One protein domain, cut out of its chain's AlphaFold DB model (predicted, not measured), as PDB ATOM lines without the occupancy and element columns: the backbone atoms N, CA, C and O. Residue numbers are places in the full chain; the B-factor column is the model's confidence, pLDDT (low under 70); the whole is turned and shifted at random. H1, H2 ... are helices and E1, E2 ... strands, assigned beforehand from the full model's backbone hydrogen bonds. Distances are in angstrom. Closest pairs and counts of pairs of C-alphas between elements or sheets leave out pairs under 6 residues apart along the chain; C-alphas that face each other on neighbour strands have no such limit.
ATOM      1  N   ARG A   8     104.879 218.582 211.230       90.88
ATOM      2  CA  ARG A   8     105.906 219.383 211.961       90.88
ATOM      3  C   ARG A   8     106.035 218.909 213.412       90.88
ATOM      4  O   ARG A   8     105.032 218.612 214.046       90.88
ATOM      5  N   PHE A   9     107.254 218.912 213.950       92.62
ATOM      6  CA  PHE A   9     107.555 218.457 215.314       92.62
ATOM      7  C   PHE A   9     108.200 219.579 216.134       92.62
ATOM      8  O   PHE A   9     109.070 220.296 215.625       92.62
ATOM      9  N   GLY A  10     107.799 219.713 217.396       93.12
ATOM     10  CA  GLY A  10     108.350 220.676 218.351       93.12
ATOM     11  C   GLY A  10     108.141 220.224 219.795       93.12
ATOM     12  O   GLY A  10     107.456 219.237 220.033       93.12
ATOM     13  N   ALA A  11     108.708 220.950 220.754       92.75
ATOM     14  CA  ALA A  11     108.417 220.767 222.173       92.75
ATOM     15  C   ALA A  11     107.894 222.078 222.769       92.75
ATOM     16  O   ALA A  11     108.291 223.163 222.343       92.75
ATOM     17  N   VAL A  12     106.983 221.977 223.734       89.25
ATOM     18  CA  VAL A  12     106.442 223.117 224.487       89.25
ATOM     19  C   VAL A  12     106.320 222.695 225.945       89.25
ATOM     20  O   VAL A  12     105.574 221.768 226.244       89.25
ATOM     21  N   GLY A  13     107.065 223.337 226.848       84.62
ATOM     22  CA  GLY A  13     106.963 223.075 228.291       84.62
ATOM     23  C   GLY A  13     107.215 221.615 228.693       84.62
ATOM     24  O   GLY A  13     106.520 221.098 229.557       84.62
ATOM     25  N   GLY A  14     108.150 220.924 228.030       87.38
ATOM     26  CA  GLY A  14     108.423 219.502 228.292       87.38
ATOM     27  C   GLY A  14     107.406 218.529 227.681       87.38
ATOM     28  O   GLY A  14     107.429 217.343 227.992       87.38
ATOM     29  N   VAL A  15     106.529 219.002 226.794       91.31
ATOM     30  CA  VAL A  15     105.558 218.178 226.062       91.31
ATOM     31  C   VAL A  15     105.930 218.157 224.583       91.31
ATOM     32  O   VAL A  15     106.198 219.200 223.986       91.31
ATOM     33  N   LEU A  16     105.932 216.973 223.971       93.81
ATOM     34  CA  LEU A  16     106.147 216.807 222.537       93.81
ATOM     35  C   LEU A  16     104.888 217.246 221.787       93.81
ATOM     36  O   LEU A  16     103.801 216.727 222.025       93.81
ATOM     37  N   ARG A  17     105.045 218.168 220.843       94.88
ATOM     38  CA  ARG A  17     103.996 218.662 219.954       94.88
ATOM     39  C   ARG A  17     104.224 218.166 218.528       94.88
ATOM     40  O   ARG A  17     105.311 218.324 217.969       94.88
ATOM     41  N   ILE A  18     103.165 217.647 217.915       93.69
ATOM     42  CA  ILE A  18     103.137 217.198 216.522       93.69
ATOM     43  C   ILE A  18     102.010 217.930 215.795       93.69
ATOM     44  O   ILE A  18     100.841 217.706 216.092       93.69
ATOM     45  N   ASP A  19     102.347 218.786 214.835       93.56
ATOM     46  CA  ASP A  19     101.370 219.393 213.930       93.56
ATOM     47  C   ASP A  19     101.271 218.538 212.663       93.56
ATOM     48  O   ASP A  19     102.177 218.539 211.826       93.56
ATOM     49  N   ALA A  20     100.179 217.799 212.518       92.69
ATOM     50  CA  ALA A  20      99.897 216.998 211.340       92.69
ATOM     51  C   ALA A  20      99.202 217.820 210.255       92.69
ATOM     52  O   ALA A  20      98.303 218.609 210.551       92.69
ATOM     53  N   GLY A  21      99.621 217.633 209.001       90.12
ATOM     54  CA  GLY A  21      98.951 218.219 207.843       90.12
ATOM     55  C   GLY A  21      97.902 217.285 207.233       90.12
ATOM     56  O   GLY A  21      97.892 216.087 207.500       90.12
ATOM     57  N   ARG A  22      97.093 217.810 206.304       90.31
ATOM     58  CA  ARG A  22      95.993 217.118 205.591       90.31
ATOM     59  C   ARG A  22      96.330 215.764 204.987       90.31
ATOM     60  O   ARG A  22      95.429 214.999 204.663       90.31
ATOM     61  N   ARG A  23      97.613 215.508 204.742       88.69
ATOM     62  CA  ARG A  23      98.102 214.273 204.125       88.69
ATOM     63  C   ARG A  23      98.387 213.170 205.147       88.69
ATOM     64  O   ARG A  23      98.523 212.020 204.740       88.69
ATOM     65  N   CYS A  24      98.488 213.501 206.434       88.06
ATOM     66  CA  CYS A  24      98.603 212.530 207.518       88.06
ATOM     67  C   CYS A  24      97.205 211.856 207.708       88.06
ATOM     68  O   CYS A  24      96.170 212.484 207.484       88.06
ATOM     69  N   SER A  25      97.145 210.558 208.046       89.44
ATOM     70  CA  SER A  25      95.893 209.755 208.052       89.44
ATOM     71  C   SER A  25      94.835 210.239 209.047       89.44
ATOM     72  O   SER A  25      93.648 209.983 208.877       89.44
ATOM     73  N   THR A  26      95.274 210.963 210.071       89.69
ATOM     74  CA  THR A  26      94.441 211.640 211.068       89.69
ATOM     75  C   THR A  26      93.806 212.936 210.555       89.69
ATOM     76  O   THR A  26      93.016 213.541 211.271       89.69
ATOM     77  N   GLY A  27      94.161 213.387 209.347       90.00
ATOM     78  CA  GLY A  27      93.846 214.723 208.851       90.00
ATOM     79  C   GLY A  27      94.728 215.810 209.475       90.00
ATOM     80  O   GLY A  27      95.739 215.521 210.122       90.00
ATOM     81  N   ASP A  28      94.335 217.070 209.263       92.75
ATOM     82  CA  ASP A  28      94.950 218.222 209.932       92.75
ATOM     83  C   ASP A  28      94.718 218.146 211.444       92.75
ATOM     84  O   ASP A  28      93.588 217.966 211.898       92.75
ATOM     85  N   GLY A  29      95.767 218.342 212.239       92.69
ATOM     86  CA  GLY A  29      95.630 218.307 213.690       92.69
ATOM     87  C   GLY A  29      96.890 218.708 214.438       92.69
ATOM     88  O   GLY A  29      97.974 218.796 213.867       92.69
ATOM     89  N   ARG A  30      96.743 218.953 215.740       94.62
ATOM     90  CA  ARG A  30      97.863 219.150 216.665       94.62
ATOM     91  C   ARG A  30      97.752 218.131 217.784       94.62
ATOM     92  O   ARG A  30      96.718 218.056 218.441       94.62
ATOM     93  N   PHE A  31      98.812 217.371 217.993       93.62
ATOM     94  CA  PHE A  31      98.885 216.317 218.994       93.62
ATOM     95  C   PHE A  31      99.950 216.666 220.023       93.62
ATOM     96  O   PHE A  31     101.004 217.198 219.672       93.62
ATOM     97  N   PHE A  32      99.667 216.356 221.282       94.50
ATOM     98  CA  PHE A  32     100.533 216.649 222.413       94.50
ATOM     99  C   PHE A  32     100.779 215.364 223.194       94.50
ATOM    100  O   PHE A  32      99.832 214.650 223.521       94.50
ATOM    101  N   PHE A  33     102.042 215.076 223.486       92.31
ATOM    102  CA  PHE A  33     102.457 213.873 224.192       92.31
ATOM    103  C   PHE A  33     103.350 214.252 225.361       92.31
ATOM    104  O   PHE A  33     104.379 214.907 225.190       92.31
ATOM    105  N   MET A  34     102.962 213.816 226.555       89.75
ATOM    106  CA  MET A  34     103.861 213.840 227.697       89.75
ATOM    107  C   MET A  34     104.912 212.758 227.483       89.75
ATOM    108  O   MET A  34     104.582 211.581 227.329       89.75
ATOM    109  N   CYS A  35     106.174 213.163 227.431       81.25
ATOM    110  CA  CYS A  35     107.284 212.240 227.291       81.25
ATOM    111  C   CYS A  35     108.022 212.170 228.626       81.25
ATOM    112  O   CYS A  35     108.451 213.194 229.149       81.25
ATOM    113  N   SER A  36     108.210 210.958 229.143       77.81
ATOM    114  CA  SER A  36     109.082 210.680 230.286       77.81
ATOM    115  C   SER A  36     110.289 209.888 229.783       77.81
ATOM    116  O   SER A  36     110.294 208.660 229.863       77.81
ATOM    117  N   PRO A  37     111.279 210.549 229.160       74.44
ATOM    118  CA  PRO A  37     112.462 209.859 228.666       74.44
ATOM    119  C   PRO A  37     113.199 209.193 229.829       74.44
ATOM    120  O   PRO A  37     113.485 209.823 230.843       74.44
ATOM    121  N   SER A  38     113.538 207.916 229.657       74.00
ATOM    122  CA  SER A  38     114.088 207.041 230.703       74.00
ATOM    123  C   SER A  38     115.444 207.483 231.271       74.00
ATOM    124  O   SER A  38     115.873 206.954 232.287       74.00
ATOM    125  N   ASN A  39     116.110 208.452 230.635       73.06
ATOM    126  CA  ASN A  39     117.489 208.855 230.927       73.06
ATOM    127  C   ASN A  39     117.628 210.365 231.202       73.06
ATOM    128  O   ASN A  39     118.627 210.961 230.805       73.06
ATOM    129  N   ASN A  40     116.620 211.012 231.801       71.81
ATOM    130  CA  ASN A  40     116.605 212.466 232.056       71.81
ATOM    131  C   ASN A  40     116.847 213.333 230.802       71.81
ATOM    132  O   ASN A  40     117.265 214.486 230.909       71.81
ATOM    133  N   GLN A  41     116.625 212.795 229.600       81.88
ATOM    134  CA  GLN A  41     116.834 213.575 228.386       81.88
ATOM    135  C   GLN A  41     115.757 214.655 228.257       81.88
ATOM    136  O   GLN A  41     114.604 214.421 228.606       81.88
ATOM    137  N   PRO A  42     116.079 215.844 227.733       87.06
ATOM    138  CA  PRO A  42     115.045 216.816 227.426       87.06
ATOM    139  C   PRO A  42     114.168 216.289 226.285       87.06
ATOM    140  O   PRO A  42     114.648 215.616 225.370       87.06
ATOM    141  N   VAL A  43     112.882 216.642 226.284       90.88
ATOM    142  CA  VAL A  43     111.968 216.304 225.177       90.88
ATOM    143  C   VAL A  43     112.456 216.880 223.841       90.88
ATOM    144  O   VAL A  43     112.230 216.289 222.786       90.88
ATOM    145  N   ASP A  44     113.237 217.960 223.879       90.25
ATOM    146  CA  ASP A  44     113.931 218.513 222.712       90.25
ATOM    147  C   ASP A  44     114.898 217.527 222.041       90.25
ATOM    148  O   ASP A  44     115.061 217.557 220.816       90.25
ATOM    149  N   ALA A  45     115.514 216.614 222.801       90.25
ATOM    150  CA  ALA A  45     116.361 215.567 222.234       90.25
ATOM    151  C   ALA A  45     115.528 214.593 221.384       90.25
ATOM    152  O   ALA A  45     115.929 214.245 220.272       90.25
ATOM    153  N   ILE A  46     114.325 214.240 221.848       91.62
ATOM    154  CA  ILE A  46     113.371 213.401 221.106       91.62
ATOM    155  C   ILE A  46     112.931 214.120 219.824       91.62
ATOM    156  O   ILE A  46     112.963 213.541 218.738       91.62
ATOM    157  N   VAL A  47     112.579 215.407 219.915       92.75
ATOM    158  CA  VAL A  47     112.218 216.223 218.742       92.75
ATOM    159  C   VAL A  47     113.357 216.262 217.724       92.75
ATOM    160  O   VAL A  47     113.119 216.148 216.518       92.75
ATOM    161  N   SER A  48     114.594 216.405 218.197       91.94
ATOM    162  CA  SER A  48     115.788 216.439 217.350       91.94
ATOM    163  C   SER A  48     116.018 215.106 216.639       91.94
ATOM    164  O   SER A  48     116.264 215.100 215.431       91.94
ATOM    165  N   GLN A  49     115.851 213.983 217.340       92.62
ATOM    166  CA  GLN A  49     115.931 212.641 216.753       92.62
ATOM    167  C   GLN A  49     114.861 212.425 215.675       92.62
ATOM    168  O   GLN A  49     115.186 212.016 214.559       92.62
ATOM    169  N   ILE A  50     113.601 212.772 215.959       92.94
ATOM    170  CA  ILE A  50     112.503 212.656 214.985       92.94
ATOM    171  C   ILE A  50     112.792 213.513 213.748       92.94
ATOM    172  O   ILE A  50     112.613 213.067 212.612       92.94
ATOM    173  N   ARG A  51     113.270 214.746 213.946       92.19
ATOM    174  CA  ARG A  51     113.634 215.641 212.844       92.19
ATOM    175  C   ARG A  51     114.764 215.061 212.000       92.19
ATOM    176  O   ARG A  51     114.680 215.131 210.776       92.19
ATOM    177  N   HIS A  52     115.796 214.507 212.630       93.81
ATOM    178  CA  HIS A  52     116.918 213.893 211.927       93.81
ATOM    179  C   HIS A  52     116.447 212.730 211.046       93.81
ATOM    180  O   HIS A  52     116.705 212.733 209.843       93.81
ATOM    181  N   LEU A  53     115.640 211.826 211.608       94.38
ATOM    182  CA  LEU A  53     115.064 210.696 210.878       94.38
ATOM    183  C   LEU A  53     114.179 211.150 209.704       94.38
ATOM    184  O   LEU A  53     114.244 210.596 208.607       94.38
ATOM    185  N   ALA A  54     113.373 212.197 209.897       90.69
ATOM    186  CA  ALA A  54     112.534 212.750 208.835       90.69
ATOM    187  C   ALA A  54     113.362 213.357 207.687       90.69
ATOM    188  O   ALA A  54     112.994 213.232 206.514       90.69
ATOM    189  N   LEU A  55     114.480 214.019 208.004       91.19
ATOM    190  CA  LEU A  55     115.394 214.565 206.999       91.19
ATOM    191  C   LEU A  55     116.116 213.455 206.235       91.19
ATOM    192  O   LEU A  55     116.204 213.533 205.010       91.19
ATOM    193  N   GLU A  56     116.558 212.412 206.931       93.75
ATOM    194  CA  GLU A  56     117.172 211.236 206.323       93.75
ATOM    195  C   GLU A  56     116.207 210.543 205.349       93.75
ATOM    196  O   GLU A  56     116.541 210.329 204.183       93.75
ATOM    197  N   ALA A  57     114.970 210.269 205.775       91.12
ATOM    198  CA  ALA A  57     113.948 209.674 204.916       91.12
ATOM    199  C   ALA A  57     113.660 210.541 203.677       91.12
ATOM    200  O   ALA A  57     113.529 210.031 202.562       91.12
ATOM    201  N   LYS A  58     113.623 211.869 203.846       89.56
ATOM    202  CA  LYS A  58     113.447 212.815 202.735       89.56
ATOM    203  C   LYS A  58     114.619 212.773 201.752       89.56
ATOM    204  O   LYS A  58     114.401 212.892 200.545       89.56
ATOM    205  N   GLN A  59     115.848 212.632 202.244       93.00
ATOM    206  CA  GLN A  59     117.036 212.508 201.400       93.00
ATOM    207  C   GLN A  59     117.040 211.184 200.634       93.00
ATOM    208  O   GLN A  59     117.226 211.205 199.419       93.00
ATOM    209  N   ARG A  60     116.744 210.064 201.306       92.75
ATOM    210  CA  ARG A  60     116.627 208.742 200.672       92.75
ATOM    211  C   ARG A  60     115.577 208.737 199.562       92.75
ATOM    212  O   ARG A  60     115.873 208.325 198.447       92.75
ATOM    213  N   LEU A  61     114.395 209.308 199.815       91.81
ATOM    214  CA  LEU A  61     113.349 209.435 198.795       91.81
ATOM    215  C   LEU A  61     113.819 210.251 197.581       91.81
ATOM    216  O   LEU A  61     113.486 209.930 196.443       91.81
ATOM    217  N   ARG A  62     114.599 211.315 197.805       91.75
ATOM    218  CA  ARG A  62     115.146 212.131 196.715       91.75
ATOM    219  C   ARG A  62     116.153 211.350 195.871       91.75
ATOM    220  O   ARG A  62     116.132 211.479 194.651       91.75
ATOM    221  N   GLN A  63     117.014 210.561 196.510       91.88
ATOM    222  CA  GLN A  63     117.984 209.703 195.826       91.88
ATOM    223  C   GLN A  63     117.281 208.609 195.020       91.88
ATOM    224  O   GLN A  63     117.609 208.412 193.856       91.88
ATOM    225  N   GLU A  64     116.260 207.969 195.588       91.88
ATOM    226  CA  GLU A  64     115.455 206.965 194.887       91.88
ATOM    227  C   GLU A  64     114.733 207.565 193.671       91.88
ATOM    228  O   GLU A  64     114.734 206.980 192.590       91.88
ATOM    229  N   GLN A  65     114.171 208.772 193.804       90.06
ATOM    230  CA  GLN A  65     113.555 209.480 192.678       90.06
ATOM    231  C   GLN A  65     114.566 209.816 191.577       90.06
ATOM    232  O   GLN A  65     114.230 209.685 190.400       90.06
ATOM    233  N   ALA A  66     115.789 210.217 191.933       89.56
ATOM    234  CA  ALA A  66     116.852 210.474 190.965       89.56
ATOM    235  C   ALA A  66     117.306 209.182 190.261       89.56
ATOM    236  O   ALA A  66     117.384 209.149 189.036       89.56
ATOM    237  N   ALA A  67     117.516 208.097 191.012       91.94
ATOM    238  CA  ALA A  67     117.879 206.792 190.462       91.94
ATOM    239  C   ALA A  67     116.788 206.236 189.532       91.94
ATOM    240  O   ALA A  67     117.077 205.718 188.455       91.94
ATOM    241  N   ARG A  68     115.511 206.405 189.898       90.69
ATOM    242  CA  ARG A  68     114.377 205.988 189.065       90.69
ATOM    243  C   ARG A  68     114.290 206.780 187.760       90.69
ATOM    244  O   ARG A  68     113.926 206.206 186.739       90.69
ATOM    245  N   GLN A  69     114.637 208.069 187.771       87.94
ATOM    246  CA  GLN A  69     114.725 208.869 186.543       87.94
ATOM    247  C   GLN A  69     115.881 208.411 185.647       87.94
ATOM    248  O   GLN A  69     115.681 208.273 184.444       87.94
ATOM    249  N   GLN A  70     117.046 208.100 186.224       85.62
ATOM    250  CA  GLN A  70     118.183 207.562 185.469       85.62
ATOM    251  C   GLN A  70     117.857 206.213 184.819       85.62
ATOM    252  O   GLN A  70     118.148 206.028 183.646       85.62
ATOM    253  N   MET A  71     117.192 205.303 185.536       83.00
ATOM    254  CA  MET A  71     116.740 204.017 184.984       83.00
ATOM    255  C   MET A  71     115.779 204.185 183.800       83.00
ATOM    256  O   MET A  71     115.924 203.502 182.791       83.00
ATOM    257  N   LEU A  72     114.806 205.099 183.898       84.00
ATOM    258  CA  LEU A  72     113.873 205.364 182.797       84.00
ATOM    259  C   LEU A  72     114.583 205.958 181.575       84.00
ATOM    260  O   LEU A  72     114.251 205.603 180.449       84.00
ATOM    261  N   GLN A  73     115.575 206.819 181.797       78.00
ATOM    262  CA  GLN A  73     116.370 207.403 180.722       78.00
ATOM    263  C   GLN A  73     117.284 206.353 180.073       78.00
ATOM    264  O   GLN A  73     117.282 206.219 178.861       78.00
ATOM    265  N   GLN A  74     117.962 205.514 180.863       75.00
ATOM    266  CA  GLN A  74     118.756 204.384 180.361       75.00
ATOM    267  C   GLN A  74     117.908 203.388 179.560       75.00
ATOM    268  O   GLN A  74     118.355 202.910 178.524       75.00
ATOM    269  N   HIS A  75     116.677 203.094 179.990       69.94
ATOM    270  CA  HIS A  75     115.770 202.241 179.220       69.94
ATOM    271  C   HIS A  75     115.377 202.881 177.881       69.94
ATOM    272  O   HIS A  75     115.324 202.187 176.872       69.94
ATOM    273  N   GLN A  76     115.166 204.200 177.846       65.25
ATOM    274  CA  GLN A  76     114.882 204.924 176.607       65.25
ATOM    275  C   GLN A  76     116.076 204.913 175.637       65.25
ATOM    276  O   GLN A  76     115.882 204.667 174.448       65.25
ATOM    277  N   GLU A  77     117.301 205.100 176.136       61.34
ATOM    278  CA  GLU A  77     118.528 205.012 175.327       61.34
ATOM    279  C   GLU A  77     118.797 203.568 174.852       61.34
ATOM    280  O   GLU A  77     119.172 203.345 173.702       61.34
ATOM    281  N   HIS A  78     118.530 202.555 175.686       57.50
ATOM    282  CA  HIS A  78     118.654 201.147 175.292       57.50
ATOM    283  C   HIS A  78     117.589 200.704 174.284       57.50
ATOM    284  O   HIS A  78     117.890 199.873 173.432       57.50
ATOM    285  N   CYS A  79     116.372 201.257 174.327       53.97
ATOM    286  CA  CYS A  79     115.362 201.006 173.297       53.97
ATOM    287  C   CYS A  79     115.747 201.608 171.937       53.97
ATOM    288  O   CYS A  79     115.402 201.022 170.920       53.97
ATOM    289  N   PHE A  80     116.494 202.718 171.905       53.69
ATOM    290  CA  PHE A  80     117.022 203.281 170.655       53.69
ATOM    291  C   PHE A  80     118.242 202.514 170.118       53.69
ATOM    292  O   PHE A  80     118.395 202.374 168.910       53.69
ATOM    293  N   ILE A  81     119.106 201.986 170.991       52.25
ATOM    294  CA  ILE A  81     120.313 201.254 170.564       52.25
ATOM    295  C   ILE A  81     120.007 199.786 170.212       52.25
ATOM    296  O   ILE A  81     120.676 199.212 169.352       52.25
ATOM    297  N   ALA A  82     118.970 199.176 170.797       44.84
ATOM    298  CA  ALA A  82     118.557 197.808 170.463       44.84
ATOM    299  C   ALA A  82     117.951 197.661 169.050       44.84
ATOM    300  O   ALA A  82     117.838 196.537 168.565       44.84
TER     301      ALA A  82
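What this domain is: This is residues 8 to 82 of the 380 residues of an uncharacterized protein of Echinococcus granulosus (UniProt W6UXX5). A small antiparallel sheet of three strands forms a head at one end of a single long, straight helix, H1, whose first part packs over one face of the sheet by E1 and whose greater part, residues 55 to 81, sticks out as a free arm. This arm makes most of the length, and the link at residues 22 to 27 also sticks out, at the far end of E2 and E3. The printed part has 75 residues with three named strands and one named helix, in the order E1, E2, E3, H1; the sheet's order is E1, E2, E3, and the class is mixed, helices and strands. The whole is extended, with a radius of gyration of the C-alphas of 19.9 A and spans of 63 by 29 by 14 A.

How they stand to each other: E1, residues 8 to 12, E2, residues 15 to 20, and E3, residues 29 to 34, form a meander, each strand the antiparallel neighbour of the one before. E2 is the inner strand, and E1 and E3 are the edge strands. E1 and E2 are a hairpin with a tight link, at 154 degrees between their directions; N 10 and O 17 are 2.9 A apart and N 17 and O 10 2.8 A, within hydrogen-bond range. E2 and E3 are a hairpin with a short link, at 160 degrees; N 18 and O 31 are 2.8 A apart, as are N 31 and O 18, within hydrogen-bond range. The sheet is strongly twisted, but only just, with C-alphas up to 4.4 A off its best plane. H1, residues 43 to 81, is on the sheet, in two layers, a helix on one face of a sheet. Its height over the sheet is 13.4 A. It lies over E1 and, only just, over E2, on which 3 of its C-alphas fall. It runs along the strands, at 5 degrees to E1 on the local plane. The closest C-alphas of E1 and H1 are those of Gly 10 and Val 47, 5.9 A apart; those of E2 and H1 are Leu 16 and Val 43, 6.4 A apart. In H1 every O i to N i+4 pair is within hydrogen-bond range.

Where its parts are: E1 begins at C-alpha 8, at (105.906, 219.383, 211.961). E2 measures 15.8 A and E3 16.8 A from first to last C-alpha, and E1 13.1 A. H1 measures 57.3 A, from C-alpha 43 at (111.968, 216.304, 225.177) to C-alpha 81 at (120.313, 201.254, 170.564).

The domain as a whole: The C-alphas farthest apart are those of Gly 13 and Ala 82, at 64.2 A. Without the stretches that stand free, residues 22 to 27 and 55 to 82, the body spans 32 by 20 by 13 A. The printed part has no cut and no long link. The mean pLDDT of the printed part is 85.7, and residues 75 to 82 are under 70.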